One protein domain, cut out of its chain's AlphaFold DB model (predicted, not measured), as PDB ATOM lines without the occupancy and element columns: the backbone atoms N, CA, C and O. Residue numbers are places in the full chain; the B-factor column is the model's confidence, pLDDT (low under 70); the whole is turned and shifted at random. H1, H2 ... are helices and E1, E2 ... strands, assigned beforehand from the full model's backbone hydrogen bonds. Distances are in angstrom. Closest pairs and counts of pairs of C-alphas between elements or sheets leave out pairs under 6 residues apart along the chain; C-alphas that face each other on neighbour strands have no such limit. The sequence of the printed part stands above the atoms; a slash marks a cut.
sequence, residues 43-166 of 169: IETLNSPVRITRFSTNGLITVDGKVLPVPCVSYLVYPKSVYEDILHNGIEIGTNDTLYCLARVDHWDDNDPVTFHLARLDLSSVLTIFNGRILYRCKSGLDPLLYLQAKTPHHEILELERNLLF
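AT A GLANCE: This is residues 43 to 166 of the 169 residues of an uncharacterized protein of Verrucomicrobia bacterium (UniProt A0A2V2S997). A small antiparallel sheet of three strands, E3, E4 and E5, is covered over one face of E4 by H1, with H2 on the same face but beside the strands; a small hairpin of E1 and E2 sits next to H1. H3 packs on E4 and E5 and on H2, and the last helix, H4, sticks out as an arm with residues 159 to 165. The 124 printed residues have four named helices and five named strands in the order E1 E2 H1 E3 E4 E5 H2 H3 H4; the class is mixed, helices and strands. The whole is compact, with a radius of gyration of the C-alphas of 14.4 A, and spans 44 by 39 by 26 A.

HOW THE PARTS SIT: Strands E1, residues 52 to 56, and E2, residues 59 to 62, form an antiparallel hairpin; N 53 and O 61 are within hydrogen-bond range at 2.8 A. H1, residues 80 to 89, comes closest to E1 at the C-alphas of Ile 52 and Leu 87, 5.5 A apart. E3, residues 91 to 93, E4, residues 99 to 105, and E5, residues 114 to 122, form a meander, each strand the antiparallel neighbour of the one before. N 92 and O 100 of E3 and E4 are 2.8 A apart, and N 103 and O 119 of E4 and E5 are 2.9 A apart, both within hydrogen-bond range. H1 lies over E4 at a height of 8.0 A over the sheet; their closest C-alphas, of Val 82 and Ala 103, are 6.1 A apart. H2, residues 123 to 132, is on the same face as H1, over none of the strands. H3, residues 144 to 151, touches H2 at a steep tilt of 50 degrees, opposite ways; their closest C-alphas, of Ser 125 and Ala 150, are 5.1 A apart. H4, residues 154 to 165, only just touches H2, with 3 pairs of C-alphas within 8 A, only at their ends and with residues 154 to 157 alone; the closest C-alphas, of Ser 125 and His 154, are 5.1 A apart. In H1, H2, H3 and H4 every O i to N i+4 pair is within hydrogen-bond range.

IN THESE COORDINATES: E1 begins at C-alpha 52, (-10.074, 39.751, -42.008), and is 11.0 A long; E2 is 9.6 A, H1 14.2 A and E3 6.7 A. E4 is 18.0 A and E5 21.4 A, ending at C-alpha 122, (-17.406, 50.254, -51.326). H2 is 14.1 A, H3 10.4 A, and H4 16.2 A, ending at C-alpha 165, (-29.517, 68.250, -45.780).

THE WHOLE: The two C-alphas farthest apart, of Gly 65 and Asn 111, are 45.0 A apart. The printed part has no cut. The links E2 to H1 and H2 to H3 are long. The mean pLDDT of the printed part is 82.8; residues 76 to 77, 108 to 111, 132 to 140, 161 and 165 are under 70.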
ATOM      1  N   ILE A  43     -19.929  37.072 -60.801       90.19
ATOM      2  CA  ILE A  43     -18.978  37.007 -59.691       90.19
ATOM      3  C   ILE A  43     -17.871  38.001 -59.991       90.19
ATOM      4  O   ILE A  43     -17.068  37.793 -60.898       90.19
ATOM      5  N   GLU A  44     -17.863  39.092 -59.242       93.75
ATOM      6  CA  GLU A  44     -16.769  40.048 -59.226       93.75
ATOM      7  C   GLU A  44     -15.686  39.580 -58.244       93.75
ATOM      8  O   GLU A  44     -15.932  38.780 -57.337       93.75
ATOM      9  N   THR A  45     -14.460  40.060 -58.440       94.69
ATOM     10  CA  THR A  45     -13.287  39.634 -57.669       94.69
ATOM     11  C   THR A  45     -12.595  40.819 -57.019       94.69
ATOM     12  O   THR A  45     -12.570  41.915 -57.576       94.69
ATOM     13  N   LEU A  46     -11.979  40.572 -55.865       95.94
ATOM     14  CA  LEU A  46     -11.009  41.484 -55.266       95.94
ATOM     15  C   LEU A  46      -9.637  41.240 -55.898       95.94
ATOM     16  O   LEU A  46      -9.232  40.089 -56.048       95.94
ATOM     17  N   ASN A  47      -8.915  42.303 -56.247       95.94
ATOM     18  CA  ASN A  47      -7.596  42.179 -56.882       95.94
ATOM     19  C   ASN A  47      -6.510  41.785 -55.873       95.94
ATOM     20  O   ASN A  47      -5.674  40.930 -56.150       95.94
ATOM     21  N   SER A  48      -6.556  42.400 -54.688       95.88
ATOM     22  CA  SER A  48      -5.571  42.224 -53.615       95.88
ATOM     23  C   SER A  48      -6.286  42.064 -52.269       95.88
ATOM     24  O   SER A  48      -6.318  43.008 -51.474       95.88
ATOM     25  N   PRO A  49      -6.924  40.904 -52.014       96.62
ATOM     26  CA  PRO A  49      -7.706  40.699 -50.804       96.62
ATOM     27  C   PRO A  49      -6.815  40.614 -49.557       96.62
ATOM     28  O   PRO A  49      -5.937  39.762 -49.431       96.62
ATOM     29  N   VAL A  50      -7.097  41.480 -48.594       96.94
ATOM     30  CA  VAL A  50      -6.609  41.462 -47.222       96.94
ATOM     31  C   VAL A  50      -7.579  40.649 -46.379       96.94
ATOM     32  O   VAL A  50      -8.765  40.966 -46.258       96.94
ATOM     33  N   ARG A  51      -7.069  39.584 -45.764       97.06
ATOM     34  CA  ARG A  51      -7.888  38.681 -44.961       97.06
ATOM     35  C   ARG A  51      -8.236  39.307 -43.611       97.06
ATOM     36  O   ARG A  51      -7.357  39.772 -42.882       97.06
ATOM     37  N   ILE A  52      -9.520  39.262 -43.274       96.50
ATOM     38  CA  ILE A  52     -10.074  39.751 -42.008       96.50
ATOM     39  C   ILE A  52     -10.367  38.554 -41.105       96.50
ATOM     40  O   ILE A  52     -10.917  37.552 -41.550       96.50
ATOM     41  N   THR A  53      -9.964  38.638 -39.838       96.19
ATOM     42  CA  THR A  53     -10.145  37.562 -38.849       96.19
ATOM     43  C   THR A  53     -11.357  37.792 -37.971       96.19
ATOM     44  O   THR A  53     -12.076  36.856 -37.627       96.19
ATOM     45  N   ARG A  54     -11.575  39.046 -37.580       93.38
ATOM     46  CA  ARG A  54     -12.677  39.450 -36.717       93.38
ATOM     47  C   ARG A  54     -12.964  40.928 -36.887       93.38
ATOM     48  O   ARG A  54     -12.181  41.685 -37.455       93.38
ATOM     49  N   PHE A  55     -14.078  41.331 -36.312       90.50
ATOM     50  CA  PHE A  55     -14.517  42.708 -36.280       90.50
ATOM     51  C   PHE A  55     -14.431  43.232 -34.852       90.50
ATOM     52  O   PHE A  55     -14.560  42.480 -33.886       90.50
ATOM     53  N   SER A  56     -14.183  44.528 -34.722       90.19
ATOM     54  CA  SER A  56     -14.150  45.239 -33.448       90.19
ATOM     55  C   SER A  56     -14.970  46.515 -33.554       90.19
ATOM     56  O   SER A  56     -15.315  46.931 -34.653       90.19
ATOM     57  N   THR A  57     -15.232  47.183 -32.434       84.75
ATOM     58  CA  THR A  57     -15.889  48.501 -32.440       84.75
ATOM     59  C   THR A  57     -15.102  49.556 -33.218       84.75
ATOM     60  O   THR A  57     -15.690  50.505 -33.716       84.75
ATOM     61  N   ASN A  58     -13.785  49.376 -33.339       85.06
ATOM     62  CA  ASN A  58     -12.869  50.358 -33.916       85.06
ATOM     63  C   ASN A  58     -12.535  50.072 -35.390       85.06
ATOM     64  O   ASN A  58     -11.778  50.827 -35.996       85.06
ATOM     65  N   GLY A  59     -13.035  48.970 -35.959       90.38
ATOM     66  CA  GLY A  59     -12.709  48.564 -37.325       90.38
ATOM     67  C   GLY A  59     -12.550  47.059 -37.524       90.38
ATOM     68  O   GLY A  59     -12.846  46.241 -36.643       90.38
ATOM     69  N   LEU A  60     -12.044  46.707 -38.704       93.81
ATOM     70  CA  LEU A  60     -11.763  45.340 -39.137       93.81
ATOM     71  C   LEU A  60     -10.387  44.898 -38.644       93.81
ATOM     72  O   LEU A  60      -9.413  45.624 -38.806       93.81
ATOM     73  N   ILE A  61     -10.277  43.702 -38.074       95.56
ATOM     74  CA  ILE A  61      -8.994  43.170 -37.612       95.56
ATOM     75  C   ILE A  61      -8.460  42.206 -38.665       95.56
ATOM     76  O   ILE A  61      -9.071  41.180 -38.966       95.56
ATOM     77  N   THR A  62      -7.306  42.546 -39.223       96.69
ATOM     78  CA  THR A  62      -6.598  41.738 -40.226       96.69
ATOM     79  C   THR A  62      -5.946  40.501 -39.604       96.69
ATOM     80  O   THR A  62      -5.855  40.372 -38.380       96.69
ATOM     81  N   VAL A  63      -5.475  39.578 -40.445       96.31
ATOM     82  CA  VAL A  63      -4.665  38.423 -40.010       96.31
ATOM     83  C   VAL A  63      -3.383  38.817 -39.279       96.31
ATOM     84  O   VAL A  63      -2.983  38.115 -38.357       96.31
ATOM     85  N   ASP A  64      -2.810  39.974 -39.608       95.81
ATOM     86  CA  ASP A  64      -1.591  40.494 -38.977       95.81
ATOM     87  C   ASP A  64      -1.879  41.242 -37.662       95.81
ATOM     88  O   ASP A  64      -1.001  41.876 -37.080       95.81
ATOM     89  N   GLY A  65      -3.132  41.235 -37.196       95.88
ATOM     90  CA  GLY A  65      -3.555  41.925 -35.977       95.88
ATOM     91  C   GLY A  65      -3.738  43.438 -36.130       95.88
ATOM     92  O   GLY A  65      -4.165  44.093 -35.177       95.88
ATOM     93  N   LYS A  66      -3.486  44.010 -37.316       95.88
ATOM     94  CA  LYS A  66      -3.747  45.428 -37.603       95.88
ATOM     95  C   LYS A  66      -5.250  45.700 -37.615       95.88
ATOM     96  O   LYS A  66      -6.009  44.949 -38.231       95.88
ATOM     97  N   VAL A  67      -5.649  46.805 -36.985       94.75
ATOM     98  CA  VAL A  67      -7.009  47.349 -37.063       94.75
ATOM     99  C   VAL A  67      -7.100  48.275 -38.275       94.75
ATOM    100  O   VAL A  67      -6.340  49.236 -38.387       94.75
ATOM    101  N   LEU A  68      -8.018  47.972 -39.185       93.25
ATOM    102  CA  LEU A  68      -8.372  48.800 -40.329       93.25
ATOM    103  C   LEU A  68      -9.659  49.565 -39.999       93.25
ATOM    104  O   LEU A  68     -10.722  48.939 -39.910       93.25
ATOM    105  N   PRO A  69      -9.584  50.890 -39.783       91.94
ATOM    106  CA  PRO A  69     -10.778  51.695 -39.587       91.94
ATOM    107  C   PRO A  69     -11.586  51.718 -40.884       91.94
ATOM    108  O   PRO A  69     -11.018  51.769 -41.973       91.94
ATOM    109  N   VAL A  70     -12.911  51.692 -40.762       89.44
ATOM    110  CA  VAL A  70     -13.796  51.863 -41.914       89.44
ATOM    111  C   VAL A  70     -14.175  53.341 -42.003       89.44
ATOM    112  O   VAL A  70     -14.785  53.853 -41.059       89.44
ATOM    113  N   PRO A  71     -13.819  54.046 -43.091       84.06
ATOM    114  CA  PRO A  71     -14.159  55.454 -43.246       84.06
ATOM    115  C   PRO A  71     -15.660  55.692 -43.077       84.06
ATOM    116  O   PRO A  71     -16.472  54.901 -43.554       84.06
ATOM    117  N   CYS A  72     -16.022  56.793 -42.417       77.12
ATOM    118  CA  CYS A  72     -17.404  57.282 -42.323       77.12
ATOM    119  C   CYS A  72     -18.391  56.368 -41.571       77.12
ATOM    120  O   CYS A  72     -19.583  56.661 -41.550       77.12
ATOM    121  N   VAL A  73     -17.914  55.316 -40.900       77.56
ATOM    122  CA  VAL A  73     -18.754  54.422 -40.095       77.56
ATOM    123  C   VAL A  73     -18.329  54.513 -38.631       77.56
ATOM    124  O   VAL A  73     -17.241  54.087 -38.255       77.56
ATOM    125  N   SER A  74     -19.193  55.092 -37.793       70.88
ATOM    126  CA  SER A  74     -18.914  55.336 -36.368       70.88
ATOM    127  C   SER A  74     -19.054  54.090 -35.495       70.88
ATOM    128  O   SER A  74     -18.404  53.985 -34.458       70.88
ATOM    129  N   TYR A  75     -19.896  53.142 -35.903       70.06
ATOM    130  CA  TYR A  75     -20.053  51.854 -35.248       70.06
ATOM    131  C   TYR A  75     -20.509  50.798 -36.251       70.06
ATOM    132  O   TYR A  75     -21.188  51.067 -37.245       70.06
ATOM    133  N   LEU A  76     -20.106  49.568 -35.978       68.50
ATOM    134  CA  LEU A  76     -20.180  48.474 -36.924       68.50
ATOM    135  C   LEU A  76     -21.304  47.505 -36.523       68.50
ATOM    136  O   LEU A  76     -21.069  46.554 -35.777       68.50
ATOM    137  N   VAL A  77     -22.533  47.754 -36.993       69.88
ATOM    138  CA  VAL A  77     -23.621  46.762 -36.955       69.88
ATOM    139  C   VAL A  77     -23.723  46.123 -38.334       69.88
ATOM    140  O   VAL A  77     -23.982  46.795 -39.327       69.88
ATOM    141  N   TYR A  78     -23.512  44.809 -38.398       71.62
ATOM    142  CA  TYR A  78     -23.524  44.070 -39.656       71.62
ATOM    143  C   TYR A  78     -24.713  43.122 -39.737       71.62
ATOM    144  O   TYR A  78     -24.981  42.389 -38.778       71.62
ATOM    145  N   PRO A  79     -25.349  43.005 -40.912       74.75
ATOM    146  CA  PRO A  79     -26.046  41.781 -41.256       74.75
ATOM    147  C   PRO A  79     -25.047  40.621 -41.220       74.75
ATOM    148  O   PRO A  79     -23.939  40.719 -41.753       74.75
ATOM    149  N   LYS A  80     -25.457  39.500 -40.624       80.75
ATOM    150  CA  LYS A  80     -24.625  38.294 -40.520       80.75
ATOM    151  C   LYS A  80     -24.078  37.834 -41.883       80.75
ATOM    152  O   LYS A  80     -22.937  37.400 -41.951       80.75
ATOM    153  N   SER A  81     -24.853  37.979 -42.960       81.06
ATOM    154  CA  SER A  81     -24.435  37.595 -44.316       81.06
ATOM    155  C   SER A  81     -23.249  38.414 -44.833       81.06
ATOM    156  O   SER A  81     -22.280  37.844 -45.320       81.06
ATOM    157  N   VAL A  82     -23.278  39.739 -44.663       83.31
ATOM    158  CA  VAL A  82     -22.182  40.631 -45.087       83.31
ATOM    159  C   VAL A  82     -20.917  40.345 -44.283       83.31
ATOM    160  O   VAL A  82     -19.816  40.321 -44.825       83.31
ATOM    161  N   TYR A  83     -21.075  40.082 -42.986       86.44
ATOM    162  CA  TYR A  83     -19.978  39.683 -42.111       86.44
ATOM    163  C   TYR A  83     -19.308  38.388 -42.586       86.44
ATOM    164  O   TYR A  83     -18.083  38.322 -42.686       86.44
ATOM    165  N   GLU A  84     -20.104  37.364 -42.899       89.94
ATOM    166  CA  GLU A  84     -19.605  36.082 -43.402       89.94
ATOM    167  C   GLU A  84     -18.902  36.237 -44.752       89.94
ATOM    168  O   GLU A  84     -17.810  35.693 -44.929       89.94
ATOM    169  N   ASP A  85     -19.468  37.026 -45.669       90.62
ATOM    170  CA  ASP A  85     -18.853  37.280 -46.971       90.62
ATOM    171  C   ASP A  85     -17.504  38.021 -46.820       90.62
ATOM    172  O   ASP A  85     -16.537  37.667 -47.497       90.62
ATOM    173  N   ILE A  86     -17.379  38.979 -45.890       93.12
ATOM    174  CA  ILE A  86     -16.106  39.670 -45.606       93.12
ATOM    175  C   ILE A  86     -15.089  38.742 -44.929       93.12
ATOM    176  O   ILE A  86     -13.912  38.765 -45.284       93.12
ATOM    177  N   LEU A  87     -15.495  37.916 -43.959       93.94
ATOM    178  CA  LEU A  87     -14.572  36.963 -43.328       93.94
ATOM    179  C   LEU A  87     -14.066  35.907 -44.314       93.94
ATOM    180  O   LEU A  87     -12.912  35.481 -44.231       93.94
ATOM    181  N   HIS A  88     -14.932  35.468 -45.226       94.19
ATOM    182  CA  HIS A  88     -14.599  34.453 -46.211       94.19
ATOM    183  C   HIS A  88     -13.694  35.008 -47.317       94.19
ATOM    184  O   HIS A  88     -12.693  34.383 -47.660       94.19
ATOM    185  N   ASN A  89     -14.033  36.181 -47.861       95.06
ATOM    186  CA  ASN A  89     -13.380  36.721 -49.056       95.06
ATOM    187  C   ASN A  89     -12.321  37.796 -48.759       95.06
ATOM    188  O   ASN A  89     -11.500  38.102 -49.621       95.06
ATOM    189  N   GLY A  90     -12.313  38.356 -47.549       96.12
ATOM    190  CA  GLY A  90     -11.488  39.503 -47.187       96.12
ATOM    191  C   GLY A  90     -12.042  40.831 -47.709       96.12
ATOM    192  O   GLY A  90     -13.200  40.941 -48.116       96.12
ATOM    193  N   ILE A  91     -11.190  41.852 -47.671       96.31
ATOM    194  CA  ILE A  91     -11.447  43.186 -48.228       96.31
ATOM    195  C   ILE A  91     -10.292  43.602 -49.132       96.31
ATOM    196  O   ILE A  91      -9.180  43.134 -48.954       96.31
ATOM    197  N   GLU A  92     -10.498  44.517 -50.063       96.88
ATOM    198  CA  GLU A  92      -9.420  45.120 -50.852       96.88
ATOM    199  C   GLU A  92      -9.244  46.577 -50.440       96.88
ATOM    200  O   GLU A  92     -10.225  47.292 -50.247       96.88
ATOM    201  N   ILE A  93      -7.999  47.027 -50.317       95.50
ATOM    202  CA  ILE A  93      -7.685  48.436 -50.076       95.50
ATOM    203  C   ILE A  93      -7.328  49.053 -51.429       95.50
ATOM    204  O   ILE A  93      -6.348  48.654 -52.056       95.50
ATOM    205  N   GLY A  94      -8.158  49.981 -51.899       92.88
ATOM    206  CA  GLY A  94      -7.932  50.723 -53.136       92.88
ATOM    207  C   GLY A  94      -6.861  51.807 -53.001       92.88
ATOM    208  O   GLY A  94      -6.337  52.065 -51.922       92.88
ATOM    209  N   THR A  95      -6.579  52.504 -54.100       88.12
ATOM    210  CA  THR A  95      -5.550  53.561 -54.161       88.12
ATOM    211  C   THR A  95      -5.866  54.798 -53.319       88.12
ATOM    212  O   THR A  95      -4.955  55.550 -52.995       88.12
ATOM    213  N   ASN A  96      -7.134  55.004 -52.955       88.00
ATOM    214  CA  ASN A  96      -7.606  56.167 -52.197       88.00
ATOM    215  C   ASN A  96      -8.058  55.768 -50.781       88.00
ATOM    216  O   ASN A  96      -9.065  56.279 -50.295       88.00
ATOM    217  N   ASP A  97      -7.420  54.751 -50.190       89.50
ATOM    218  CA  ASP A  97      -7.809  54.130 -48.910       89.50
ATOM    219  C   ASP A  97      -9.273  53.649 -48.856       89.50
ATOM    220  O   ASP A  97      -9.828  53.354 -47.797       89.50
ATOM    221  N   THR A  98      -9.910  53.530 -50.023       91.12
ATOM    222  CA  THR A  98     -11.269  53.014 -50.149       91.12
ATOM    223  C   THR A  98     -11.237  51.521 -49.893       91.12
ATOM    224  O   THR A  98     -10.494  50.786 -50.546       91.12
ATOM    225  N   LEU A  99     -12.046  51.075 -48.942       94.00
ATOM    226  CA  LEU A  99     -12.169  49.666 -48.618       94.00
ATOM    227  C   LEU A  99     -13.254  49.060 -49.497       94.00
ATOM    228  O   LEU A  99     -14.394  49.507 -49.466       94.00
ATOM    229  N   TYR A 100     -12.907  48.028 -50.253       95.50
ATOM    230  CA  TYR A 100     -13.859  47.266 -51.044       95.50
ATOM    231  C   TYR A 100     -14.128  45.913 -50.402       95.50
ATOM    232  O   TYR A 100     -13.216  45.258 -49.902       95.50
ATOM    233  N   CYS A 101     -15.375  45.465 -50.449       94.75
ATOM    234  CA  CYS A 101     -15.772  44.121 -50.049       94.75
ATOM    235  C   CYS A 101     -16.538  43.430 -51.176       94.75
ATOM    236  O   CYS A 101     -17.001  44.076 -52.117       94.75
ATOM    237  N   LEU A 102     -16.672  42.108 -51.072       94.81
ATOM    238  CA  LEU A 102     -17.624  41.360 -51.881       94.81
ATOM    239  C   LEU A 102     -18.914  41.190 -51.086       94.81
ATOM    240  O   LEU A 102     -18.879  40.698 -49.961       94.81
ATOM    241  N   ALA A 103     -20.039  41.582 -51.674       90.62
ATOM    242  CA  ALA A 103     -21.354  41.412 -51.074       90.62
ATOM    243  C   ALA A 103     -22.324  40.793 -52.077       90.62
ATOM    244  O   ALA A 103     -22.303  41.101 -53.273       90.62
ATOM    245  N   ARG A 104     -23.185  39.905 -51.580       89.88
ATOM    246  CA  ARG A 104     -24.259  39.326 -52.388       89.88
ATOM    247  C   ARG A 104     -25.309  40.378 -52.705       89.88
ATOM    248  O   ARG A 104     -25.713  41.134 -51.826       89.88
ATOM    249  N   VAL A 105     -25.785  40.375 -53.941       87.38
ATOM    250  CA  VAL A 105     -26.917  41.179 -54.406       87.38
ATOM    251  C   VAL A 105     -28.076  40.226 -54.684       87.38
ATOM    252  O   VAL A 105     -27.947  39.305 -55.495       87.38
ATOM    253  N   ASP A 106     -29.187  40.430 -53.982       83.38
ATOM    254  CA  ASP A 106     -30.411  39.654 -54.152       83.38
ATOM    255  C   ASP A 106     -31.205  40.257 -55.324       83.38
ATOM    256  O   ASP A 106     -31.623  41.409 -55.277       83.38
ATOM    257  N   HIS A 107     -31.446  39.482 -56.382       80.06
ATOM    258  CA  HIS A 107     -32.292  39.904 -57.504       80.06
ATOM    259  C   HIS A 107     -33.728  39.421 -57.278       80.06
ATOM    260  O   HIS A 107     -34.008  38.224 -57.352       80.06
ATOM    261  N   TRP A 108     -34.639  40.347 -56.960       66.19
ATOM    262  CA  TRP A 108     -36.035  40.044 -56.605       66.19
ATOM    263  C   TRP A 108     -36.970  39.910 -57.810       66.19
ATOM    264  O   TRP A 108     -38.054  39.345 -57.670       66.19
ATOM    265  N   ASP A 109     -36.551  40.365 -58.990       67.56
ATOM    266  CA  ASP A 109     -37.403  40.344 -60.173       67.56
ATOM    267  C   ASP A 109     -37.435  38.963 -60.839       67.56
ATOM    268  O   ASP A 109     -36.410  38.411 -61.245       67.56
ATOM    269  N   ASP A 110     -38.643  38.433 -61.053       62.03
ATOM    270  CA  ASP A 110     -38.885  37.180 -61.791       62.03
ATOM    271  C   ASP A 110     -38.417  37.226 -63.257       62.03
ATOM    272  O   ASP A 110     -38.317  36.195 -63.924       62.03
ATOM    273  N   ASN A 111     -38.116  38.420 -63.768       68.00
ATOM    274  CA  ASN A 111     -37.621  38.640 -65.123       68.00
ATOM    275  C   ASN A 111     -36.086  38.763 -65.197       68.00
ATOM    276  O   ASN A 111     -35.560  38.870 -66.306       68.00
ATOM    277  N   ASP A 112     -35.364  38.740 -64.069       73.12
ATOM    278  CA  ASP A 112     -33.898  38.769 -64.071       73.12
ATOM    279  C   ASP A 112     -33.317  37.339 -64.130       73.12
ATOM    280  O   ASP A 112     -33.534  36.544 -63.206       73.12
ATOM    281  N   PRO A 113     -32.574  36.959 -65.193       77.12
ATOM    282  CA  PRO A 113     -31.928  35.648 -65.283       77.12
ATOM    283  C   PRO A 113     -30.770  35.454 -64.287       77.12
ATOM    284  O   PRO A 113     -30.242  34.342 -64.195       77.12
ATOM    285  N   VAL A 114     -30.338  36.503 -63.581       82.25
ATOM    286  CA  VAL A 114     -29.247  36.435 -62.609       82.25
ATOM    287  C   VAL A 114     -29.717  35.758 -61.322       82.25
ATOM    288  O   VAL A 114     -30.530  36.287 -60.572       82.25
ATOM    289  N   THR A 115     -29.185  34.566 -61.061       80.88
ATOM    290  CA  THR A 115     -29.483  33.758 -59.867       80.88
ATOM    291  C   THR A 115     -28.512  34.012 -58.724       80.88
ATOM    292  O   THR A 115     -28.854  33.796 -57.565       80.88
ATOM    293  N   PHE A 116     -27.295  34.451 -59.037       84.38
ATOM    294  CA  PHE A 116     -26.283  34.783 -58.045       84.38
ATOM    295  C   PHE A 116     -25.457  35.959 -58.536       84.38
ATOM    296  O   PHE A 116     -24.913  35.919 -59.643       84.38
ATOM    297  N   HIS A 117     -25.337  36.978 -57.699       90.38
ATOM    298  CA  HIS A 117     -24.497  38.126 -57.976       90.38
ATOM    299  C   HIS A 117     -23.659  38.443 -56.745       90.38
ATOM    300  O   HIS A 117     -24.200  38.813 -55.706       90.38
ATOM    301  N   LEU A 118     -22.347  38.277 -56.865       92.06
ATOM    302  CA  LEU A 118     -21.377  38.702 -55.868       92.06
ATOM    303  C   LEU A 118     -20.647  39.920 -56.431       92.06
ATOM    304  O   LEU A 118     -19.919  39.785 -57.412       92.06
ATOM    305  N   ALA A 119     -20.881  41.090 -55.848       93.81
ATOM    306  CA  ALA A 119     -20.377  42.354 -56.368       93.81
ATOM    307  C   ALA A 119     -19.295  42.956 -55.471       93.81
ATOM    308  O   ALA A 119     -19.384  42.863 -54.245       93.81
ATOM    309  N   ARG A 120     -18.310  43.618 -56.085       94.88
ATOM    310  CA  ARG A 120     -17.270  44.411 -55.433       94.88
ATOM    311  C   ARG A 120     -17.807  45.811 -55.167       94.88
ATOM    312  O   ARG A 120     -18.022  46.596 -56.088       94.88
ATOM    313  N   LEU A 121     -18.003  46.127 -53.895       93.56
ATOM    314  CA  LEU A 121     -18.652  47.356 -53.446       93.56
ATOM    315  C   LEU A 121     -17.779  48.112 -52.457       93.56
ATOM    316  O   LEU A 121     -16.949  47.513 -51.777       93.56
ATOM    317  N   ASP A 122     -17.988  49.424 -52.376       92.62
ATOM    318  CA  ASP A 122     -17.406  50.254 -51.326       92.62
ATOM    319  C   ASP A 122     -18.014  49.843 -49.977       92.62
ATOM    320  O   ASP A 122     -19.222  49.954 -49.750       92.62
ATOM    321  N   LEU A 123     -17.166  49.334 -49.086       91.69
ATOM    322  CA  LEU A 123     -17.569  48.830 -47.783       91.69
ATOM    323  C   LEU A 123     -18.240  49.925 -46.951       91.69
ATOM    324  O   LEU A 123     -19.230  49.647 -46.278       91.69
ATOM    325  N   SER A 124     -17.733  51.155 -46.996       88.94
ATOM    326  CA  SER A 124     -18.317  52.267 -46.249       88.94
ATOM    327  C   SER A 124     -19.730  52.558 -46.744       88.94
ATOM    328  O   SER A 124     -20.648  52.632 -45.930       88.94
ATOM    329  N   SER A 125     -19.939  52.612 -48.063       87.06
ATOM    330  CA  SER A 125     -21.272  52.797 -48.655       87.06
ATOM    331  C   SER A 125     -22.243  51.688 -48.241       87.06
ATOM    332  O   SER A 125     -23.366  51.967 -47.813       87.06
ATOM    333  N   VAL A 126     -21.803  50.426 -48.311       87.31
ATOM    334  CA  VAL A 126     -22.606  49.264 -47.899       87.31
ATOM    335  C   VAL A 126     -23.039  49.392 -46.437       87.31
ATOM    336  O   VAL A 126     -24.206  49.184 -46.108       87.31
ATOM    337  N   LEU A 127     -22.122  49.770 -45.551       83.94
ATOM    338  CA  LEU A 127     -22.404  49.864 -44.121       83.94
ATOM    339  C   LEU A 127     -23.255  51.064 -43.747       83.94
ATOM    340  O   LEU A 127     -24.127  50.929 -42.891       83.94
ATOM    341  N   THR A 128     -23.074  52.202 -44.407       80.44
ATOM    342  CA  THR A 128     -23.956  53.361 -44.242       80.44
ATOM    343  C   THR A 128     -25.398  52.996 -44.582       80.44
ATOM    344  O   THR A 128     -26.313  53.312 -43.823       80.44
ATOM    345  N   ILE A 129     -25.606  52.249 -45.671       78.75
ATOM    346  CA  ILE A 129     -26.933  51.766 -46.066       78.75
ATOM    347  C   ILE A 129     -27.542  50.865 -44.981       78.75
ATOM    348  O   ILE A 129     -28.708  51.049 -44.627       78.75
ATOM    349  N   PHE A 130     -26.769  49.922 -44.431       76.19
ATOM    350  CA  PHE A 130     -27.259  49.008 -43.392       76.19
ATOM    351  C   PHE A 130     -27.489  49.680 -42.032       76.19
ATOM    352  O   PHE A 130     -28.430  49.310 -41.333       76.19
ATOM    353  N   ASN A 131     -26.677  50.673 -41.665       72.94
ATOM    354  CA  ASN A 131     -26.821  51.411 -40.409       72.94
ATOM    355  C   ASN A 131     -27.958  52.448 -40.460       72.94
ATOM    356  O   ASN A 131     -28.603  52.701 -39.446       72.94
ATOM    357  N   GLY A 132     -28.198  53.067 -41.622       64.31
ATOM    358  CA  GLY A 132     -29.159  54.163 -41.776       64.31
ATOM    359  C   GLY A 132     -30.591  53.735 -42.107       64.31
ATOM    360  O   GLY A 132     -31.514  54.537 -41.961       64.31
ATOM    361  N   ARG A 133     -30.817  52.497 -42.568       58.88
ATOM    362  CA  ARG A 133     -32.141  52.048 -43.024       58.88
ATOM    363  C   ARG A 133     -32.627  50.835 -42.242       58.88
ATOM    364  O   ARG A 133     -31.952  49.815 -42.154       58.88
ATOM    365  N   ILE A 134     -33.850  50.944 -41.718       48.31
ATOM    366  CA  ILE A 134     -34.609  49.837 -41.130       48.31
ATOM    367  C   ILE A 134     -34.755  48.755 -42.206       48.31
ATOM    368  O   ILE A 134     -35.540  48.902 -43.140       48.31
ATOM    369  N   LEU A 135     -33.922  47.723 -42.074       48.16
ATOM    370  CA  LEU A 135     -33.915  46.420 -42.736       48.16
ATOM    371  C   LEU A 135     -35.130  46.167 -43.643       48.16
ATOM    372  O   LEU A 135     -36.131  45.577 -43.225       48.16
ATOM    373  N   TYR A 136     -35.015  46.544 -44.919       48.56
ATOM    374  CA  TYR A 136     -35.827  45.892 -45.938       48.56
ATOM    375  C   TYR A 136     -35.414  44.422 -46.002       48.56
ATOM    376  O   TYR A 136     -34.243  44.068 -45.886       48.56
ATOM    377  N   ARG A 137     -36.431  43.571 -46.110       49.19
ATOM    378  CA  ARG A 137     -36.432  42.123 -45.899       49.19
ATOM    379  C   ARG A 137     -35.661  41.360 -46.989       49.19
ATOM    380  O   ARG A 137     -36.234  40.488 -47.633       49.19
ATOM    381  N   CYS A 138     -34.386  41.662 -47.208       53.53
ATOM    382  CA  CYS A 138     -33.523  40.807 -48.015       53.53
ATOM    383  C   CYS A 138     -33.090  39.615 -47.158       53.53
ATOM    384  O   CYS A 138     -32.612  39.776 -46.034       53.53
ATOM    385  N   LYS A 139     -33.344  38.400 -47.650       58.62
ATOM    386  CA  LYS A 139     -33.048  37.165 -46.910       58.62
ATOM    387  C   LYS A 139     -31.548  36.867 -46.868       58.62
ATOM    388  O   LYS A 139     -31.129  36.138 -45.971       58.62
ATOM    389  N   SER A 140     -30.766  37.391 -47.816       65.50
ATOM    390  CA  SER A 140     -29.371  36.975 -48.000       65.50
ATOM    391  C   SER A 140     -28.401  38.051 -48.493       65.50
ATOM    392  O   SER A 140     -27.207  37.898 -48.235       65.50
ATOM    393  N   GLY A 141     -28.859  39.122 -49.148       70.69
ATOM    394  CA  GLY A 141     -27.990  40.108 -49.800       70.69
ATOM    395  C   GLY A 141     -28.521  41.547 -49.812       70.69
ATOM    396  O   GLY A 141     -29.420  41.907 -49.056       70.69
ATOM    397  N   LEU A 142     -27.913  42.386 -50.650       78.44
ATOM    398  CA  LEU A 142     -28.332  43.759 -50.938       78.44
ATOM    399  C   LEU A 142     -29.467  43.769 -51.963       78.44
ATOM    400  O   LEU A 142     -29.393  43.075 -52.974       78.44
ATOM    401  N   ASP A 143     -30.471  44.613 -51.733       80.94
ATOM    402  CA  ASP A 143     -31.488  44.933 -52.737       80.94
ATOM    403  C   ASP A 143     -30.833  45.591 -53.977       80.94
ATOM    404  O   ASP A 143     -29.881  46.356 -53.807       80.94
ATOM    405  N   PRO A 144     -31.311  45.370 -55.216       79.81
ATOM    406  CA  PRO A 144     -30.717  45.943 -56.424       79.81
ATOM    407  C   PRO A 144     -30.686  47.478 -56.439       79.81
ATOM    408  O   PRO A 144     -29.744  48.065 -56.972       79.81
ATOM    409  N   LEU A 145     -31.669  48.151 -55.829       76.38
ATOM    410  CA  LEU A 145     -31.655  49.610 -55.696       76.38
ATOM    411  C   LEU A 145     -30.559  50.056 -54.725       76.38
ATOM    412  O   LEU A 145     -29.854  51.032 -54.978       76.38
ATOM    413  N   LEU A 146     -30.375  49.306 -53.635       78.94
ATOM    414  CA  LEU A 146     -29.288  49.539 -52.686       78.94
ATOM    415  C   LEU A 146     -27.925  49.174 -53.279       78.94
ATOM    416  O   LEU A 146     -26.943  49.823 -52.945       78.94
ATOM    417  N   TYR A 147     -27.854  48.197 -54.183       82.38
ATOM    418  CA  TYR A 147     -26.648  47.877 -54.945       82.38
ATOM    419  C   TYR A 147     -26.213  49.059 -55.816       82.38
ATOM    420  O   TYR A 147     -25.036  49.412 -55.804       82.38
ATOM    421  N   LEU A 148     -27.145  49.707 -56.525       82.94
ATOM    422  CA  LEU A 148     -26.824  50.900 -57.313       82.94
ATOM    423  C   LEU A 148     -26.277  52.022 -56.426       82.94
ATOM    424  O   LEU A 148     -25.276  52.634 -56.782       82.94
ATOM    425  N   GLN A 149     -26.873  52.229 -55.248       79.81
ATOM    426  CA  GLN A 149     -26.376  53.199 -54.273       79.81
ATOM    427  C   GLN A 149     -25.013  52.793 -53.686       79.81
ATOM    428  O   GLN A 149     -24.141  53.635 -53.518       79.81
ATOM    429  N   ALA A 150     -24.792  51.509 -53.402       82.00
ATOM    430  CA  ALA A 150     -23.530  50.997 -52.866       82.00
ATOM    431  C   ALA A 150     -22.384  51.022 -53.890       82.00
ATOM    432  O   ALA A 150     -21.214  50.968 -53.513       82.00
ATOM    433  N   LYS A 151     -22.715  51.089 -55.185       84.81
ATOM    434  CA  LYS A 151     -21.748  51.266 -56.270       84.81
ATOM    435  C   LYS A 151     -21.270  52.714 -56.384       84.81
ATOM    436  O   LYS A 151     -20.193  52.952 -56.927       84.81
ATOM    437  N   THR A 152     -22.044  53.661 -55.859       81.50
ATOM    438  CA  THR A 152     -21.623  55.051 -55.717       81.50
ATOM    439  C   THR A 152     -20.515  55.134 -54.657       81.50
ATOM    440  O   THR A 152     -20.693  54.631 -53.539       81.50
ATOM    441  N   PRO A 153     -19.360  55.745 -54.977       78.69
ATOM    442  CA  PRO A 153     -18.299  55.968 -54.002       78.69
ATOM    443  C   PRO A 153     -18.815  56.722 -52.773       78.69
ATOM    444  O   PRO A 153     -19.588  57.673 -52.906       78.69
ATOM    445  N   HIS A 154     -18.364  56.352 -51.573       75.75
ATOM    446  CA  HIS A 154     -18.880  56.960 -50.337       75.75
ATOM    447  C   HIS A 154     -18.722  58.493 -50.290       75.75
ATOM    448  O   HIS A 154     -19.556  59.175 -49.699       75.75
ATOM    449  N   HIS A 155     -17.687  59.055 -50.925       78.94
ATOM    450  CA  HIS A 155     -17.477  60.504 -50.973       78.94
ATOM    451  C   HIS A 155     -18.582  61.236 -51.753       78.94
ATOM    452  O   HIS A 155     -19.017  62.299 -51.317       78.94
ATOM    453  N   GLU A 156     -19.089  60.645 -52.838       80.25
ATOM    454  CA  GLU A 156     -20.226  61.184 -53.593       80.25
ATOM    455  C   GLU A 156     -21.529  61.058 -52.791       80.25
ATOM    456  O   GLU A 156     -22.362  61.961 -52.812       80.25
ATOM    457  N   ILE A 157     -21.703  59.968 -52.029       70.81
ATOM    458  CA  ILE A 157     -22.872  59.805 -51.147       70.81
ATOM    459  C   ILE A 157     -22.890  60.901 -50.079       70.81
ATOM    460  O   ILE A 157     -23.932  61.505 -49.847       70.81
ATOM    461  N   LEU A 158     -21.745  61.193 -49.460       72.00
ATOM    462  CA  LEU A 158     -21.636  62.267 -48.472       72.00
ATOM    463  C   LEU A 158     -21.918  63.644 -49.073       72.00
ATOM    464  O   LEU A 158     -22.499  64.493 -48.402       72.00
ATOM    465  N   GLU A 159     -21.506  63.878 -50.318       78.44
ATOM    466  CA  GLU A 159     -21.811  65.115 -51.033       78.44
ATOM    467  C   GLU A 159     -23.313  65.232 -51.327       78.44
ATOM    468  O   GLU A 159     -23.913  66.274 -51.070       78.44
ATOM    469  N   LEU A 160     -23.954  64.144 -51.767       72.25
ATOM    470  CA  LEU A 160     -25.402  64.088 -51.969       72.25
ATOM    471  C   LEU A 160     -26.172  64.294 -50.662       72.25
ATOM    472  O   LEU A 160     -27.109  65.088 -50.630       72.25
ATOM    473  N   GLU A 161     -25.781  63.628 -49.575       69.88
ATOM    474  CA  GLU A 161     -26.400  63.817 -48.260       69.88
ATOM    475  C   GLU A 161     -26.203  65.242 -47.750       69.88
ATOM    476  O   GLU A 161     -27.156  65.853 -47.269       69.88
ATOM    477  N   ARG A 162     -25.003  65.815 -47.907       74.81
ATOM    478  CA  ARG A 162     -24.737  67.213 -47.557       74.81
ATOM    479  C   ARG A 162     -25.638  68.159 -48.350       74.81
ATOM    480  O   ARG A 162     -26.264  69.016 -47.740       74.81
ATOM    481  N   ASN A 163     -25.750  67.977 -49.663       75.06
ATOM    482  CA  ASN A 163     -26.578  68.823 -50.526       75.06
ATOM    483  C   ASN A 163     -28.080  68.658 -50.242       75.06
ATOM    484  O   ASN A 163     -28.838  69.618 -50.346       75.06
ATOM    485  N   LEU A 164     -28.528  67.461 -49.853       70.38
ATOM    486  CA  LEU A 164     -29.919  67.213 -49.462       70.38
ATOM    487  C   LEU A 164     -30.256  67.809 -48.091       70.38
ATOM    488  O   LEU A 164     -31.354  68.329 -47.901       70.38
ATOM    489  N   LEU A 165     -29.330  67.727 -47.135       63.84
ATOM    490  CA  LEU A 165     -29.517  68.250 -45.780       63.84
ATOM    491  C   LEU A 165     -29.289  69.768 -45.700       63.84
ATOM    492  O   LEU A 165     -29.893  70.433 -44.861       63.84
ATOM    493  N   PHE A 166     -28.458  70.320 -46.586       71.25
ATOM    494  CA  PHE A 166     -28.076  71.732 -46.621       71.25
ATOM    495  C   PHE A 166     -28.083  72.279 -48.062       71.25
ATOM    496  O   PHE A 166     -27.032  72.623 -48.593       71.25
TER     497      PHE A 166